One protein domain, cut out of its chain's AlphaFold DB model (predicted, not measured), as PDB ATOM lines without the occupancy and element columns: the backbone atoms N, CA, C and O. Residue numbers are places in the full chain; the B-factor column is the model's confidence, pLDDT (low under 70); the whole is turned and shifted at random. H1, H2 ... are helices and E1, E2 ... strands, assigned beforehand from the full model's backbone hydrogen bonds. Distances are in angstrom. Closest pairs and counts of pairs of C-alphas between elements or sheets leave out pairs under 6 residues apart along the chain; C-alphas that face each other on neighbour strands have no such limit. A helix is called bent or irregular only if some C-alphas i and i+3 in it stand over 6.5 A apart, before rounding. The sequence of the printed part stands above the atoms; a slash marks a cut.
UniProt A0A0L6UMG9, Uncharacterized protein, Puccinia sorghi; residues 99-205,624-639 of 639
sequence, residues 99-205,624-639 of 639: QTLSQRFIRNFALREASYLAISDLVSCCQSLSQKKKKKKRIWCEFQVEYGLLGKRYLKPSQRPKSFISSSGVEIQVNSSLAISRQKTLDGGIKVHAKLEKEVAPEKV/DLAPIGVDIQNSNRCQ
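This is residues 99 to 205 and 624 to 639 of the 639 residues of an uncharacterized protein of Puccinia sorghi (UniProt A0A0L6UMG9). What does the model look like? A small body of short helices and one two-stranded antiparallel hairpin, E2 and E3, gathers round H3, and residues 184 to 205, mostly of the long helix H4, stick out as an arm. A thin loop, residues 131 to 136, sticks out too. What is it made of? The printed part has 123 residues with five named helices and three named strands, in the order H1 E1 H2 H3 E2 E3 H4 H5, mostly helix. It is loose, with a radius of gyration of the C-alphas of 17.2 A and spans of 53 by 44 by 27 A.

What surrounds H3, residues 143 to 150? H1, residues 99 to 112, is near it, with 6 pairs of C-alphas within 10 A. H2, residues 119 to 123, is close but not clearly touching, the closest C-alphas being those of Asp 121 and Val 145, 7.4 A. H5, residues 632 to 638, touches H3 about perpendicular at 82 degrees, closest at the C-alphas of Gln 144 and Cys 638, 6.6 A. How do the strands pair? In the hairpin of E2, residues 163 to 165, and E3, residues 171 to 173, N 164 and O 172 are within hydrogen-bond range at 3.1 A. The closest C-alphas of H3 and E2, Leu 150 and Phe 164, are 6.4 A apart. What of the helix backbones? H4, residues 176 to 200, touches no helix; in H1, H2, H3 and H4 every O i to N i+4 pair is within hydrogen-bond range. Irregular H5, with C-alphas 633 and 636 7.5 A apart, has 0 of 3, but 3 of 4 O i to N i+3 pairs.

Where does H1 begin? C-alpha 99 is at (-29.460, 5.489, 30.316), and H1 is 19.0 A long. E1, residues 116 to 118, pairs with no named strand. Where is H4? It runs 35.8 A to C-alpha 200 at (-29.742, -44.793, 23.437).

Where is the cut? Residues 206 to 623 are not printed, and C-alphas 205 and 624 are 45.4 A apart. Which links are long? H2 to H3 and H3 to E2. Where is confidence low? Residues under pLDDT 70 include 99 to 114 and 125 to 140.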
ATOM      1  N   GLN A  99     -28.248   6.085  30.902       54.59
ATOM      2  CA  GLN A  99     -29.460   5.489  30.316       54.59
ATOM      3  C   GLN A  99     -29.334   5.253  28.804       54.59
ATOM      4  O   GLN A  99     -29.700   4.194  28.296       54.59
ATOM      5  N   THR A 100     -28.764   6.207  28.061       57.38
ATOM      6  CA  THR A 100     -28.515   5.999  26.626       57.38
ATOM      7  C   THR A 100     -27.445   4.942  26.379       57.38
ATOM      8  O   THR A 100     -27.543   4.212  25.397       57.38
ATOM      9  N   LEU A 101     -26.446   4.808  27.256       53.69
ATOM     10  CA  LEU A 101     -25.420   3.768  27.155       53.69
ATOM     11  C   LEU A 101     -25.959   2.372  27.481       53.69
ATOM     12  O   LEU A 101     -25.540   1.422  26.824       53.69
ATOM     13  N   SER A 102     -26.897   2.231  28.419       54.31
ATOM     14  CA  SER A 102     -27.477   0.929  28.758       54.31
ATOM     15  C   SER A 102     -28.465   0.404  27.724       54.31
ATOM     16  O   SER A 102     -28.341  -0.745  27.296       54.31
ATOM     17  N   GLN A 103     -29.370   1.259  27.238       57.59
ATOM     18  CA  GLN A 103     -30.235   0.923  26.105       57.59
ATOM     19  C   GLN A 103     -29.400   0.648  24.858       57.59
ATOM     20  O   GLN A 103     -29.647  -0.322  24.144       57.59
ATOM     21  N   ARG A 104     -28.338   1.432  24.623       59.03
ATOM     22  CA  ARG A 104     -27.370   1.116  23.570       59.03
ATOM     23  C   ARG A 104     -26.637  -0.182  23.830       59.03
ATOM     24  O   ARG A 104     -26.290  -0.806  22.853       59.03
ATOM     25  N   PHE A 105     -26.372  -0.610  25.061       56.06
ATOM     26  CA  PHE A 105     -25.643  -1.853  25.308       56.06
ATOM     27  C   PHE A 105     -26.491  -3.081  24.987       56.06
ATOM     28  O   PHE A 105     -26.021  -3.936  24.248       56.06
ATOM     29  N   ILE A 106     -27.732  -3.157  25.477       57.91
ATOM     30  CA  ILE A 106     -28.651  -4.259  25.137       57.91
ATOM     31  C   ILE A 106     -28.896  -4.272  23.623       57.91
ATOM     32  O   ILE A 106     -28.737  -5.300  22.968       57.91
ATOM     33  N   ARG A 107     -29.128  -3.092  23.038       57.22
ATOM     34  CA  ARG A 107     -29.262  -2.920  21.592       57.22
ATOM     35  C   ARG A 107     -27.975  -3.253  20.836       57.22
ATOM     36  O   ARG A 107     -28.048  -3.826  19.766       57.22
ATOM     37  N   ASN A 108     -26.796  -2.957  21.376       53.84
ATOM     38  CA  ASN A 108     -25.505  -3.308  20.781       53.84
ATOM     39  C   ASN A 108     -25.210  -4.796  20.935       53.84
ATOM     40  O   ASN A 108     -24.561  -5.348  20.064       53.84
ATOM     41  N   PHE A 109     -25.681  -5.460  21.988       57.66
ATOM     42  CA  PHE A 109     -25.612  -6.911  22.111       57.66
ATOM     43  C   PHE A 109     -26.512  -7.569  21.057       57.66
ATOM     44  O   PHE A 109     -26.069  -8.469  20.350       57.66
ATOM     45  N   ALA A 110     -27.723  -7.032  20.865       52.59
ATOM     46  CA  ALA A 110     -28.628  -7.417  19.785       52.59
ATOM     47  C   ALA A 110     -28.083  -7.081  18.377       52.59
ATOM     48  O   ALA A 110     -28.360  -7.807  17.426       52.59
ATOM     49  N   LEU A 111     -27.302  -6.002  18.228       48.62
ATOM     50  CA  LEU A 111     -26.775  -5.526  16.940       48.62
ATOM     51  C   LEU A 111     -25.388  -6.072  16.577       48.62
ATOM     52  O   LEU A 111     -25.053  -6.053  15.395       48.62
ATOM     53  N   ARG A 112     -24.542  -6.475  17.539       50.03
ATOM     54  CA  ARG A 112     -23.113  -6.693  17.253       50.03
ATOM     55  C   ARG A 112     -22.729  -8.107  16.857       50.03
ATOM     56  O   ARG A 112     -21.788  -8.196  16.081       50.03
ATOM     57  N   GLU A 113     -23.382  -9.176  17.320       52.09
ATOM     58  CA  GLU A 113     -22.821 -10.516  17.037       52.09
ATOM     59  C   GLU A 113     -23.795 -11.637  16.688       52.09
ATOM     60  O   GLU A 113     -23.377 -12.557  15.989       52.09
ATOM     61  N   ALA A 114     -25.080 -11.570  17.039       56.44
ATOM     62  CA  ALA A 114     -26.055 -12.459  16.422       56.44
ATOM     63  C   ALA A 114     -27.472 -11.956  16.681       56.44
ATOM     64  O   ALA A 114     -27.904 -11.841  17.825       56.44
ATOM     65  N   SER A 115     -28.250 -11.755  15.625       74.50
ATOM     66  CA  SER A 115     -29.710 -11.626  15.670       74.50
ATOM     67  C   SER A 115     -30.387 -12.973  16.003       74.50
ATOM     68  O   SER A 115     -31.454 -13.315  15.500       74.50
ATOM     69  N   TYR A 116     -29.730 -13.738  16.872       85.44
ATOM     70  CA  TYR A 116     -29.991 -15.108  17.254       85.44
ATOM     71  C   TYR A 116     -30.204 -15.170  18.765       85.44
ATOM     72  O   TYR A 116     -29.390 -14.651  19.526       85.44
ATOM     73  N   LEU A 117     -31.258 -15.850  19.202       89.12
ATOM     74  CA  LEU A 117     -31.513 -16.116  20.615       89.12
ATOM     75  C   LEU A 117     -31.705 -17.615  20.817       89.12
ATOM     76  O   LEU A 117     -32.492 -18.254  20.115       89.12
ATOM     77  N   ALA A 118     -31.026 -18.196  21.803       90.25
ATOM     78  CA  ALA A 118     -31.386 -19.540  22.221       90.25
ATOM     79  C   ALA A 118     -32.702 -19.489  23.013       90.25
ATOM     80  O   ALA A 118     -32.961 -18.545  23.756       90.25
ATOM     81  N   ILE A 119     -33.526 -20.533  22.937       92.00
ATOM     82  CA  ILE A 119     -34.750 -20.632  23.752       92.00
ATOM     83  C   ILE A 119     -34.431 -20.518  25.243       92.00
ATOM     84  O   ILE A 119     -35.160 -19.852  25.975       92.00
ATOM     85  N   SER A 120     -33.300 -21.079  25.683       87.38
ATOM     86  CA  SER A 120     -32.795 -20.914  27.048       87.38
ATOM     87  C   SER A 120     -32.619 -19.450  27.443       87.38
ATOM     88  O   SER A 120     -32.769 -19.118  28.614       87.38
ATOM     89  N   ASP A 121     -32.310 -18.567  26.497       86.00
ATOM     90  CA  ASP A 121     -32.092 -17.141  26.741       86.00
ATOM     91  C   ASP A 121     -33.409 -16.421  27.024       86.00
ATOM     92  O   ASP A 121     -33.444 -15.523  27.861       86.00
ATOM     93  N   LEU A 122     -34.495 -16.888  26.403       88.12
ATOM     94  CA  LEU A 122     -35.847 -16.377  26.606       88.12
ATOM     95  C   LEU A 122     -36.474 -16.899  27.909       88.12
ATOM     96  O   LEU A 122     -37.142 -16.147  28.608       88.12
ATOM     97  N   VAL A 123     -36.252 -18.170  28.267       88.38
ATOM     98  CA  VAL A 123     -36.936 -18.805  29.419       88.38
ATOM     99  C   VAL A 123     -36.152 -18.785  30.726       88.38
ATOM    100  O   VAL A 123     -36.716 -19.088  31.781       88.38
ATOM    101  N   SER A 124     -34.864 -18.415  30.694       73.25
ATOM    102  CA  SER A 124     -34.033 -18.287  31.906       73.25
ATOM    103  C   SER A 124     -34.564 -17.246  32.899       73.25
ATOM    104  O   SER A 124     -34.128 -17.235  34.048       73.25
ATOM    105  N   CYS A 125     -35.491 -16.386  32.471       59.25
ATOM    106  CA  CYS A 125     -36.127 -15.346  33.277       59.25
ATOM    107  C   CYS A 125     -37.163 -15.902  34.266       59.25
ATOM    108  O   CYS A 125     -37.466 -15.249  35.256       59.25
ATOM    109  N   CYS A 126     -37.750 -17.070  33.988       54.28
ATOM    110  CA  CYS A 126     -39.030 -17.493  34.564       54.28
ATOM    111  C   CYS A 126     -38.885 -18.282  35.878       54.28
ATOM    112  O   CYS A 126     -38.577 -19.476  35.863       54.28
ATOM    113  N   GLN A 127     -39.153 -17.656  37.028       53.72
ATOM    114  CA  GLN A 127     -39.484 -18.368  38.271       53.72
ATOM    115  C   GLN A 127     -40.665 -17.688  38.966       53.72
ATOM    116  O   GLN A 127     -40.599 -16.503  39.275       53.72
ATOM    117  N   SER A 128     -41.717 -18.456  39.254       41.75
ATOM    118  CA  SER A 128     -43.046 -17.913  39.543       41.75
ATOM    119  C   SER A 128     -43.159 -17.179  40.884       41.75
ATOM    120  O   SER A 128     -42.715 -17.654  41.934       41.75
ATOM    121  N   LEU A 129     -43.860 -16.041  40.843       41.81
ATOM    122  CA  LEU A 129     -44.337 -15.261  41.984       41.81
ATOM    123  C   LEU A 129     -45.753 -15.707  42.392       41.81
ATOM    124  O   LEU A 129     -46.738 -15.281  41.803       41.81
ATOM    125  N   SER A 130     -45.903 -16.475  43.475       44.03
ATOM    126  CA  SER A 130     -47.234 -16.705  44.073       44.03
ATOM    127  C   SER A 130     -47.506 -15.705  45.193       44.03
ATOM    128  O   SER A 130     -46.874 -15.782  46.237       44.03
ATOM    129  N   GLN A 131     -48.449 -14.768  45.054       43.66
ATOM    130  CA  GLN A 131     -48.676 -13.655  45.998       43.66
ATOM    131  C   GLN A 131     -49.396 -13.967  47.348       43.66
ATOM    132  O   GLN A 131     -49.744 -13.046  48.079       43.66
ATOM    133  N   LYS A 132     -49.454 -15.213  47.858       48.91
ATOM    134  CA  LYS A 132     -50.050 -15.483  49.202       48.91
ATOM    135  C   LYS A 132     -49.061 -15.429  50.390       48.91
ATOM    136  O   LYS A 132     -47.900 -15.813  50.286       48.91
ATOM    137  N   LYS A 133     -49.488 -14.784  51.480       54.47
ATOM    138  CA  LYS A 133     -48.685 -14.166  52.560       54.47
ATOM    139  C   LYS A 133     -47.792 -15.160  53.349       54.47
ATOM    140  O   LYS A 133     -48.236 -16.241  53.706       54.47
ATOM    141  N   LYS A 134     -46.566 -14.720  53.695       53.12
ATOM    142  CA  LYS A 134     -45.591 -15.266  54.685       53.12
ATOM    143  C   LYS A 134     -44.552 -16.342  54.304       53.12
ATOM    144  O   LYS A 134     -43.698 -16.619  55.141       53.12
ATOM    145  N   LYS A 135     -44.494 -16.888  53.085       54.34
ATOM    146  CA  LYS A 135     -43.346 -17.731  52.664       54.34
ATOM    147  C   LYS A 135     -42.441 -16.969  51.698       54.34
ATOM    148  O   LYS A 135     -42.949 -16.286  50.815       54.34
ATOM    149  N   LYS A 136     -41.117 -17.056  51.909       51.59
ATOM    150  CA  LYS A 136     -40.054 -16.527  51.030       51.59
ATOM    151  C   LYS A 136     -40.377 -16.950  49.591       51.59
ATOM    152  O   LYS A 136     -40.229 -18.121  49.254       51.59
ATOM    153  N   LYS A 137     -40.892 -16.025  48.785       50.16
ATOM    154  CA  LYS A 137     -41.169 -16.274  47.369       50.16
ATOM    155  C   LYS A 137     -39.884 -16.079  46.608       50.16
ATOM    156  O   LYS A 137     -39.167 -15.113  46.861       50.16
ATOM    157  N   ARG A 138     -39.606 -17.004  45.696       52.59
ATOM    158  CA  ARG A 138     -38.650 -16.732  44.634       52.59
ATOM    159  C   ARG A 138     -39.326 -15.709  43.738       52.59
ATOM    160  O   ARG A 138     -40.497 -15.852  43.400       52.59
ATOM    161  N   ILE A 139     -38.636 -14.601  43.546       55.12
ATOM    162  CA  ILE A 139     -39.138 -13.469  42.792       55.12
ATOM    163  C   ILE A 139     -38.649 -13.709  41.374       55.12
ATOM    164  O   ILE A 139     -37.446 -13.873  41.166       55.12
ATOM    165  N   TRP A 140     -39.587 -13.784  40.436       66.62
ATOM    166  CA  TRP A 140     -39.297 -13.642  39.021       66.62
ATOM    167  C   TRP A 140     -38.417 -12.408  38.828       66.62
ATOM    168  O   TRP A 140     -38.692 -11.358  39.409       66.62
ATOM    169  N   CYS A 141     -37.308 -12.561  38.115       74.44
ATOM    170  CA  CYS A 141     -36.253 -11.569  38.137       74.44
ATOM    171  C   CYS A 141     -35.655 -11.411  36.753       74.44
ATOM    172  O   CYS A 141     -34.713 -12.112  36.390       74.44
ATOM    173  N   GLU A 142     -36.189 -10.460  35.988       82.56
ATOM    174  CA  GLU A 142     -35.664 -10.098  34.669       82.56
ATOM    175  C   GLU A 142     -34.199  -9.641  34.754       82.56
ATOM    176  O   GLU A 142     -33.424  -9.884  33.830       82.56
ATOM    177  N   PHE A 143     -33.755  -9.132  35.913       82.06
ATOM    178  CA  PHE A 143     -32.335  -8.873  36.185       82.06
ATOM    179  C   PHE A 143     -31.444 -10.114  36.034       82.06
ATOM    180  O   PHE A 143     -30.240  -9.973  35.848       82.06
ATOM    181  N   GLN A 144     -31.983 -11.338  36.085       81.88
ATOM    182  CA  GLN A 144     -31.212 -12.548  35.801       81.88
ATOM    183  C   GLN A 144     -30.774 -12.626  34.329       81.88
ATOM    184  O   GLN A 144     -29.694 -13.156  34.054       81.88
ATOM    185  N   VAL A 145     -31.569 -12.093  33.393       80.81
ATOM    186  CA  VAL A 145     -31.204 -11.997  31.967       80.81
ATOM    187  C   VAL A 145     -30.025 -11.067  31.814       80.81
ATOM    188  O   VAL A 145     -28.987 -11.453  31.285       80.81
ATOM    189  N   GLU A 146     -30.174  -9.866  32.362       83.88
ATOM    190  CA  GLU A 146     -29.147  -8.845  32.352       83.88
ATOM    191  C   GLU A 146     -27.865  -9.343  33.025       83.88
ATOM    192  O   GLU A 146     -26.780  -9.219  32.467       83.88
ATOM    193  N   TYR A 147     -27.986 -10.015  34.170       85.25
ATOM    194  CA  TYR A 147     -26.862 -10.646  34.845       85.25
ATOM    195  C   TYR A 147     -26.198 -11.724  33.988       85.25
ATOM    196  O   TYR A 147     -24.974 -11.826  33.952       85.25
ATOM    197  N   GLY A 148     -26.986 -12.536  33.287       83.94
ATOM    198  CA  GLY A 148     -26.474 -13.537  32.360       83.94
ATOM    199  C   GLY A 148     -25.706 -12.911  31.195       83.94
ATOM    200  O   GLY A 148     -24.625 -13.388  30.848       83.94
ATOM    201  N   LEU A 149     -26.246 -11.842  30.616       84.19
ATOM    202  CA  LEU A 149     -25.678 -11.134  29.472       84.19
ATOM    203  C   LEU A 149     -24.428 -10.335  29.850       84.19
ATOM    204  O   LEU A 149     -23.337 -10.613  29.351       84.19
ATOM    205  N   LEU A 150     -24.570  -9.383  30.771       87.31
ATOM    206  CA  LEU A 150     -23.499  -8.488  31.213       87.31
ATOM    207  C   LEU A 150     -22.430  -9.225  32.022       87.31
ATOM    208  O   LEU A 150     -21.239  -8.947  31.889       87.31
ATOM    209  N   GLY A 151     -22.838 -10.237  32.791       89.50
ATOM    210  CA  GLY A 151     -21.932 -11.158  33.476       89.50
ATOM    211  C   GLY A 151     -21.249 -12.162  32.544       89.50
ATOM    212  O   GLY A 151     -20.522 -13.032  33.027       89.50
ATOM    213  N   LYS A 152     -21.474 -12.066  31.225       88.81
ATOM    214  CA  LYS A 152     -20.871 -12.907  30.184       88.81
ATOM    215  C   LYS A 152     -20.986 -14.400  30.498       88.81
ATOM    216  O   LYS A 152     -19.991 -15.121  30.514       88.81
ATOM    217  N   ARG A 153     -22.205 -14.891  30.761       85.75
ATOM    218  CA  ARG A 153     -22.452 -16.300  31.142       85.75
ATOM    219  C   ARG A 153     -21.912 -17.323  30.139       85.75
ATOM    220  O   ARG A 153     -21.647 -18.452  30.535       85.75
ATOM    221  N   TYR A 154     -21.747 -16.920  28.879       83.88
ATOM    222  CA  TYR A 154     -21.156 -17.724  27.811       83.88
ATOM    223  C   TYR A 154     -19.657 -17.998  28.020       83.88
ATOM    224  O   TYR A 154     -19.127 -18.949  27.457       83.88
ATOM    225  N   LEU A 155     -18.970 -17.209  28.853       89.31
ATOM    226  CA  LEU A 155     -17.579 -17.443  29.228       89.31
ATOM    227  C   LEU A 155     -17.462 -18.420  30.402       89.31
ATOM    228  O   LEU A 155     -18.349 -18.517  31.267       89.31
ATOM    229  N   LYS A 156     -16.306 -19.093  30.482       91.94
ATOM    230  CA  LYS A 156     -15.915 -19.912  31.640       91.94
ATOM    231  C   LYS A 156     -15.970 -19.047  32.912       91.94
ATOM    232  O   LYS A 156     -15.589 -17.878  32.846       91.94
ATOM    233  N   PRO A 157     -16.383 -19.573  34.085       94.25
ATOM    234  CA  PRO A 157     -16.525 -18.768  35.305       94.25
ATOM    235  C   PRO A 157     -15.290 -17.938  35.692       94.25
ATOM    236  O   PRO A 157     -15.444 -16.863  36.256       94.25
ATOM    237  N   SER A 158     -14.079 -18.401  35.362       93.50
ATOM    238  CA  SER A 158     -12.815 -17.686  35.596       93.50
ATOM    239  C   SER A 158     -12.593 -16.469  34.691       93.50
ATOM    240  O   SER A 158     -11.824 -15.583  35.048       93.50
ATOM    241  N   GLN A 159     -13.245 -16.430  33.530       95.25
ATOM    242  CA  GLN A 159     -13.150 -15.361  32.530       95.25
ATOM    243  C   GLN A 159     -14.301 -14.350  32.646       95.25
ATOM    244  O   GLN A 159     -14.320 -13.344  31.935       95.25
ATOM    245  N   ARG A 160     -15.282 -14.613  33.517       94.50
ATOM    246  CA  ARG A 160     -16.410 -13.705  33.741       94.50
ATOM    247  C   ARG A 160     -15.935 -12.448  34.477       94.50
ATOM    248  O   ARG A 160     -15.052 -12.540  35.335       94.50
ATOM    249  N   PRO A 161     -16.507 -11.272  34.171       95.75
ATOM    250  CA  PRO A 161     -16.190 -10.058  34.906       95.75
ATOM    251  C   PRO A 161     -16.563 -10.222  36.387       95.75
ATOM    252  O   PRO A 161     -17.563 -10.858  36.717       95.75
ATOM    253  N   LYS A 162     -15.755  -9.649  37.288       95.56
ATOM    254  CA  LYS A 162     -16.030  -9.666  38.738       95.56
ATOM    255  C   LYS A 162     -17.174  -8.728  39.119       95.56
ATOM    256  O   LYS A 162     -17.878  -8.994  40.086       95.56
ATOM    257  N   SER A 163     -17.373  -7.673  38.340       94.88
ATOM    258  CA  SER A 163     -18.509  -6.769  38.427       94.88
ATOM    259  C   SER A 163     -18.841  -6.203  37.053       94.88
ATOM    260  O   SER A 163     -18.007  -6.220  36.143       94.88
ATOM    261  N   PHE A 164     -20.067  -5.729  36.885       92.50
ATOM    262  CA  PHE A 164     -20.492  -5.007  35.690       92.50
ATOM    263  C   PHE A 164     -21.511  -3.932  36.070       92.50
ATOM    264  O   PHE A 164     -22.185  -4.035  37.095       92.50
ATOM    265  N   ILE A 165     -21.630  -2.897  35.244       90.62
ATOM    266  CA  ILE A 165     -22.624  -1.838  35.427       90.62
ATOM    267  C   ILE A 165     -23.905  -2.280  34.726       90.62
ATOM    268  O   ILE A 165     -23.891  -2.552  33.529       90.62
ATOM    269  N   SER A 166     -24.987  -2.387  35.487       86.75
ATOM    270  CA  SER A 166     -26.322  -2.688  34.970       86.75
ATOM    271  C   SER A 166     -26.914  -1.536  34.160       86.75
ATOM    272  O   SER A 166     -26.390  -0.422  34.117       86.75
ATOM    273  N   SER A 167     -28.067  -1.790  33.562       81.00
ATOM    274  CA  SER A 167     -28.799  -0.850  32.735       81.00
ATOM    275  C   SER A 167     -29.373   0.328  33.504       81.00
ATOM    276  O   SER A 167     -29.496   1.419  32.946       81.00
ATOM    277  N   SER A 168     -29.640   0.137  34.795       83.12
ATOM    278  CA  SER A 168     -30.002   1.205  35.727       83.12
ATOM    279  C   SER A 168     -28.790   1.988  36.243       83.12
ATOM    280  O   SER A 168     -28.946   2.921  37.025       83.12
ATOM    281  N   GLY A 169     -27.576   1.621  35.825       88.19
ATOM    282  CA  GLY A 169     -26.343   2.284  36.229       88.19
ATOM    283  C   GLY A 169     -25.750   1.792  37.549       88.19
ATOM    284  O   GLY A 169     -24.704   2.287  37.963       88.19
ATOM    285  N   VAL A 170     -26.366   0.802  38.197       88.38
ATOM    286  CA  VAL A 170     -25.848   0.218  39.440       88.38
ATOM    287  C   VAL A 170     -24.785  -0.831  39.123       88.38
ATOM    288  O   VAL A 170     -25.011  -1.719  38.297       88.38
ATOM    289  N   GLU A 171     -23.632  -0.755  39.786       92.19
ATOM    290  CA  GLU A 171     -22.601  -1.790  39.704       92.19
ATOM    291  C   GLU A 171     -23.054  -3.056  40.449       92.19
ATOM    292  O   GLU A 171     -23.291  -3.041  41.658       92.19
ATOM    293  N   ILE A 172     -23.154  -4.171  39.727       88.88
ATOM    294  CA  ILE A 172     -23.481  -5.484  40.279       88.88
ATOM    295  C   ILE A 172     -22.194  -6.286  40.441       88.88
ATOM    296  O   ILE A 172     -21.475  -6.540  39.474       88.88
ATOM    297  N   GLN A 173     -21.929  -6.733  41.666       92.06
ATOM    298  CA  GLN A 173     -20.837  -7.658  41.965       92.06
ATOM    299  C   GLN A 173     -21.257  -9.094  41.626       92.06
ATOM    300  O   GLN A 173     -22.254  -9.606  42.138       92.06
ATOM    301  N   VAL A 174     -20.486  -9.761  40.769       91.00
ATOM    302  CA  VAL A 174     -20.742 -11.134  40.326       91.00
ATOM    303  C   VAL A 174     -20.342 -12.110  41.426       91.00
ATOM    304  O   VAL A 174     -19.173 -12.218  41.810       91.00
ATOM    305  N   ASN A 175     -21.305 -12.903  41.897       90.38
ATOM    306  CA  ASN A 175     -21.037 -13.979  42.843       90.38
ATOM    307  C   ASN A 175     -20.322 -15.146  42.137       90.38
ATOM    308  O   ASN A 175     -20.937 -16.082  41.617       90.38
ATOM    309  N   SER A 176     -18.990 -15.076  42.118       92.31
ATOM    310  CA  SER A 176     -18.132 -16.033  41.415       92.31
ATOM    311  C   SER A 176     -18.268 -17.461  41.959       92.31
ATOM    312  O   SER A 176     -18.257 -18.417  41.185       92.31
ATOM    313  N   SER A 177     -18.446 -17.637  43.274       91.44
ATOM    314  CA  SER A 177     -18.573 -18.973  43.874       91.44
ATOM    315  C   SER A 177     -19.879 -19.657  43.460       91.44
ATOM    316  O   SER A 177     -19.884 -20.841  43.111       91.44
ATOM    317  N   LEU A 178     -20.974 -18.897  43.406       86.62
ATOM    318  CA  LEU A 178     -22.265 -19.386  42.937       86.62
ATOM    319  C   LEU A 178     -22.256 -19.669  41.432       86.62
ATOM    320  O   LEU A 178     -22.760 -20.706  41.002       86.62
ATOM    321  N   ALA A 179     -21.616 -18.807  40.636       88.50
ATOM    322  CA  ALA A 179     -21.408 -19.035  39.207       88.50
ATOM    323  C   ALA A 179     -20.648 -20.347  38.938       88.50
ATOM    324  O   ALA A 179     -21.060 -21.124  38.076       88.50
ATOM    325  N   ILE A 180     -19.595 -20.637  39.714       92.00
ATOM    326  CA  ILE A 180     -18.846 -21.901  39.645       92.00
ATOM    327  C   ILE A 180     -19.730 -23.091  40.040       92.00
ATOM    328  O   ILE A 180     -19.724 -24.115  39.360       92.00
ATOM    329  N   SER A 181     -20.507 -22.978  41.122       89.75
ATOM    330  CA  SER A 181     -21.409 -24.047  41.578       89.75
ATOM    331  C   SER A 181     -22.485 -24.392  40.536       89.75
ATOM    332  O   SER A 181     -22.724 -25.563  40.220       89.75
ATOM    333  N   ARG A 182     -23.088 -23.362  39.929       85.31
ATOM    334  CA  ARG A 182     -24.060 -23.502  38.836       85.31
ATOM    335  C   ARG A 182     -23.427 -24.137  37.603       85.31
ATOM    336  O   ARG A 182     -24.014 -25.064  37.052       85.31
ATOM    337  N   GLN A 183     -22.217 -23.712  37.229       88.94
ATOM    338  CA  GLN A 183     -21.484 -24.314  36.114       88.94
ATOM    339  C   GLN A 183     -21.235 -25.806  36.357       88.94
ATOM    340  O   GLN A 183     -21.599 -26.614  35.519       88.94
ATOM    341  N   LYS A 184     -20.757 -26.199  37.546       89.81
ATOM    342  CA  LYS A 184     -20.590 -27.620  37.906       89.81
ATOM    343  C   LYS A 184     -21.897 -28.411  37.794       89.81
ATOM    344  O   LYS A 184     -21.895 -29.566  37.373       89.81
ATOM    345  N   THR A 185     -23.016 -27.802  38.183       84.50
ATOM    346  CA  THR A 185     -24.341 -28.434  38.095       84.50
ATOM    347  C   THR A 185     -24.787 -28.627  36.645       84.50
ATOM    348  O   THR A 185     -25.354 -29.680  36.333       84.50
ATOM    349  N   LEU A 186     -24.521 -27.636  35.789       84.25
ATOM    350  CA  LEU A 186     -24.785 -27.661  34.353       84.25
ATOM    351  C   LEU A 186     -23.887 -28.684  33.650       84.25
ATOM    352  O   LEU A 186     -24.407 -29.558  32.968       84.25
ATOM    353  N   ASP A 187     -22.582 -28.671  33.916       86.00
ATOM    354  CA  ASP A 187     -21.616 -29.644  33.395       86.00
ATOM    355  C   ASP A 187     -21.994 -31.075  33.805       86.00
ATOM    356  O   ASP A 187     -21.901 -32.010  33.013       86.00
ATOM    357  N   GLY A 188     -22.466 -31.260  35.043       86.56
ATOM    358  CA  GLY A 188     -23.014 -32.534  35.506       86.56
ATOM    359  C   GLY A 188     -24.270 -32.952  34.739       86.56
ATOM    360  O   GLY A 188     -24.427 -34.130  34.435       86.56
ATOM    361  N   GLY A 189     -25.141 -31.998  34.392       81.31
ATOM    362  CA  GLY A 189     -26.286 -32.228  33.510       81.31
ATOM    363  C   GLY A 189     -25.846 -32.663  32.112       81.31
ATOM    364  O   GLY A 189     -26.268 -33.717  31.654       81.31
ATOM    365  N   ILE A 190     -24.926 -31.918  31.493       82.31
ATOM    366  CA  ILE A 190     -24.363 -32.221  30.168       82.31
ATOM    367  C   ILE A 190     -23.760 -33.629  30.141       82.31
ATOM    368  O   ILE A 190     -24.027 -34.390  29.220       82.31
ATOM    369  N   LYS A 191     -23.003 -34.023  31.173       84.75
ATOM    370  CA  LYS A 191     -22.436 -35.380  31.272       84.75
ATOM    371  C   LYS A 191     -23.503 -36.468  31.364       84.75
ATOM    372  O   LYS A 191     -23.322 -37.537  30.787       84.75
ATOM    373  N   VAL A 192     -24.587 -36.220  32.099       80.50
ATOM    374  CA  VAL A 192     -25.709 -37.164  32.195       80.50
ATOM    375  C   VAL A 192     -26.410 -37.288  30.843       80.50
ATOM    376  O   VAL A 192     -26.602 -38.412  30.399       80.50
ATOM    377  N   HIS A 193     -26.707 -36.178  30.161       79.00
ATOM    378  CA  HIS A 193     -27.302 -36.211  28.820       79.00
ATOM    379  C   HIS A 193     -26.388 -36.912  27.812       79.00
ATOM    380  O   HIS A 193     -26.829 -37.851  27.168       79.00
ATOM    381  N   ALA A 194     -25.094 -36.587  27.775       81.56
ATOM    382  CA  ALA A 194     -24.135 -37.256  26.894       81.56
ATOM    383  C   ALA A 194     -24.036 -38.771  27.155       81.56
ATOM    384  O   ALA A 194     -23.814 -39.554  26.230       81.56
ATOM    385  N   LYS A 195     -24.190 -39.200  28.416       81.88
ATOM    386  CA  LYS A 195     -24.242 -40.620  28.776       81.88
ATOM    387  C   LYS A 195     -25.546 -41.273  28.313       81.88
ATOM    388  O   LYS A 195     -25.475 -42.331  27.704       81.88
ATOM    389  N   LEU A 196     -26.693 -40.644  28.570       75.75
ATOM    390  CA  LEU A 196     -27.999 -41.131  28.113       75.75
ATOM    391  C   LEU A 196     -28.047 -41.223  26.583       75.75
ATOM    392  O   LEU A 196     -28.447 -42.245  26.046       75.75
ATOM    393  N   GLU A 197     -27.533 -40.217  25.880       76.00
ATOM    394  CA  GLU A 197     -27.398 -40.222  24.421       76.00
ATOM    395  C   GLU A 197     -26.549 -41.398  23.930       76.00
ATOM    396  O   GLU A 197     -26.918 -42.051  22.960       76.00
ATOM    397  N   LYS A 198     -25.434 -41.705  24.609       82.12
ATOM    398  CA  LYS A 198     -24.580 -42.854  24.269       82.12
ATOM    399  C   LYS A 198     -25.258 -44.200  24.555       82.12
ATOM    400  O   LYS A 198     -24.966 -45.178  23.876       82.12
ATOM    401  N   GLU A 199     -26.109 -44.271  25.576       78.44
ATOM    402  CA  GLU A 199     -26.862 -45.484  25.916       78.44
ATOM    403  C   GLU A 199     -28.002 -45.747  24.924       78.44
ATOM    404  O   GLU A 199     -28.264 -46.905  24.609       78.44
ATOM    405  N   VAL A 200     -28.649 -44.692  24.418       68.75
ATOM    406  CA  VAL A 200     -29.742 -44.793  23.437       68.75
ATOM    407  C   VAL A 200     -29.207 -45.007  22.016       68.75
ATOM    408  O   VAL A 200     -29.729 -45.846  21.290       68.75
ATOM    409  N   ALA A 201     -28.140 -44.300  21.632       70.94
ATOM    410  CA  ALA A 201     -27.518 -44.382  20.311       70.94
ATOM    411  C   ALA A 201     -26.012 -44.694  20.451       70.94
ATOM    412  O   ALA A 201     -25.179 -43.779  20.476       70.94
ATOM    413  N   PRO A 202     -25.631 -45.982  20.577       66.19
ATOM    414  CA  PRO A 202     -24.241 -46.363  20.828       66.19
ATOM    415  C   PRO A 202     -23.304 -46.059  19.650       66.19
ATOM    416  O   PRO A 202     -22.111 -45.833  19.872       66.19
ATOM    417  N   GLU A 203     -23.822 -46.009  18.422       78.38
ATOM    418  CA  GLU A 203     -23.043 -45.741  17.214       78.38
ATOM    419  C   GLU A 203     -23.265 -44.301  16.728       78.38
ATOM    420  O   GLU A 203     -24.335 -43.942  16.241       78.38
ATOM    421  N   LYS A 204     -22.244 -43.449  16.885       78.94
ATOM    422  CA  LYS A 204     -22.246 -42.089  16.329       78.94
ATOM    423  C   LYS A 204     -21.613 -42.119  14.943       78.94
ATOM    424  O   LYS A 204     -20.400 -42.301  14.832       78.94
ATOM    425  N   VAL A 205     -22.416 -41.885  13.910       83.06
ATOM    426  CA  VAL A 205     -21.914 -41.683  12.545       83.06
ATOM    427  C   VAL A 205     -21.207 -40.329  12.487       83.06
ATOM    428  O   VAL A 205     -21.788 -39.294  12.820       83.06
ATOM    429  N   ASP A 624     -36.684  -1.855  25.281       85.81
ATOM    430  CA  ASP A 624     -37.957  -1.126  25.274       85.81
ATOM    431  C   ASP A 624     -38.642  -1.196  26.651       85.81
ATOM    432  O   ASP A 624     -39.368  -0.284  27.033       85.81
ATOM    433  N   LEU A 625     -38.387  -2.265  27.417       85.12
ATOM    434  CA  LEU A 625     -38.925  -2.475  28.763       85.12
ATOM    435  C   LEU A 625     -37.805  -2.573  29.803       85.12
ATOM    436  O   LEU A 625     -36.751  -3.159  29.557       85.12
ATOM    437  N   ALA A 626     -38.056  -2.029  30.995       82.88
ATOM    438  CA  ALA A 626     -37.169  -2.179  32.140       82.88
ATOM    439  C   ALA A 626     -37.352  -3.567  32.769       82.88
ATOM    440  O   ALA A 626     -38.482  -4.064  32.829       82.88
ATOM    441  N   PRO A 627     -36.271  -4.165  33.299       83.00
ATOM    442  CA  PRO A 627     -36.372  -5.399  34.056       83.00
ATOM    443  C   PRO A 627     -37.223  -5.200  35.319       83.00
ATOM    444  O   PRO A 627     -36.947  -4.342  36.154       83.00
ATOM    445  N   ILE A 628     -38.230  -6.047  35.492       83.69
ATOM    446  CA  ILE A 628     -39.020  -6.214  36.704       83.69
ATOM    447  C   ILE A 628     -38.460  -7.389  37.510       83.69
ATOM    448  O   ILE A 628     -38.066  -8.436  36.990       83.69
ATOM    449  N   GLY A 629     -38.430  -7.216  38.827       79.56
ATOM    450  CA  GLY A 629     -38.043  -8.270  39.747       79.56
ATOM    451  C   GLY A 629     -37.660  -7.728  41.109       79.56
ATOM    452  O   GLY A 629     -38.262  -6.782  41.615       79.56
ATOM    453  N   VAL A 630     -36.659  -8.348  41.728       74.31
ATOM    454  CA  VAL A 630     -36.079  -7.790  42.953       74.31
ATOM    455  C   VAL A 630     -35.390  -6.469  42.643       74.31
ATOM    456  O   VAL A 630     -34.831  -6.305  41.562       74.31
ATOM    457  N   ASP A 631     -35.361  -5.574  43.628       78.75
ATOM    458  CA  ASP A 631     -34.443  -4.434  43.620       78.75
ATOM    459  C   ASP A 631     -33.042  -4.914  43.220       78.75
ATOM    460  O   ASP A 631     -32.555  -5.919  43.741       78.75
ATOM    461  N   ILE A 632     -32.399  -4.204  42.302       75.94
ATOM    462  CA  ILE A 632     -31.104  -4.572  41.744       75.94
ATOM    463  C   ILE A 632     -30.011  -4.786  42.800       75.94
ATOM    464  O   ILE A 632     -29.145  -5.647  42.627       75.94
ATOM    465  N   GLN A 633     -30.091  -4.101  43.944       74.94
ATOM    466  CA  GLN A 633     -29.197  -4.316  45.088       74.94
ATOM    467  C   GLN A 633     -29.373  -5.712  45.708       74.94
ATOM    468  O   GLN A 633     -28.462  -6.285  46.305       74.94
ATOM    469  N   ASN A 634     -30.555  -6.294  45.529       77.12
ATOM    470  CA  ASN A 634     -30.926  -7.641  45.928       77.12
ATOM    471  C   ASN A 634     -30.876  -8.644  44.769       77.12
ATOM    472  O   ASN A 634     -31.314  -9.775  44.963       77.12
ATOM    473  N   SER A 635     -30.325  -8.291  43.602       70.75
ATOM    474  CA  SER A 635     -30.202  -9.189  42.434       70.75
ATOM    475  C   SER A 635     -29.488 -10.507  42.757       70.75
ATOM    476  O   SER A 635     -29.814 -11.554  42.201       70.75
ATOM    477  N   ASN A 636     -28.603 -10.508  43.759       69.50
ATOM    478  CA  ASN A 636     -27.987 -11.719  44.311       69.50
ATOM    479  C   ASN A 636     -29.003 -12.739  44.864       69.50
ATOM    480  O   ASN A 636     -28.680 -13.916  44.974       69.50
ATOM    481  N   ARG A 637     -30.223 -12.313  45.215       68.00
ATOM    482  CA  ARG A 637     -31.325 -13.181  45.671       68.00
ATOM    483  C   ARG A 637     -32.086 -13.842  44.526       68.00
ATOM    484  O   ARG A 637     -32.860 -14.758  44.785       68.00
ATOM    485  N   CYS A 638     -31.885 -13.377  43.294       63.62
ATOM    486  CA  CYS A 638     -32.356 -14.063  42.092       63.62
ATOM    487  C   CYS A 638     -31.454 -15.238  41.708       63.62
ATOM    488  O   CYS A 638     -31.767 -15.986  40.782       63.62
ATOM    489  N   GLN A 639     -30.309 -15.384  42.387       54.25
ATOM    490  CA  GLN A 639     -29.353 -16.452  42.135       54.25
ATOM    491  C   GLN A 639     -29.582 -17.682  43.032       54.25
ATOM    492  O   GLN A 639     -30.088 -17.524  44.160       54.25
TER     493      GLN A 639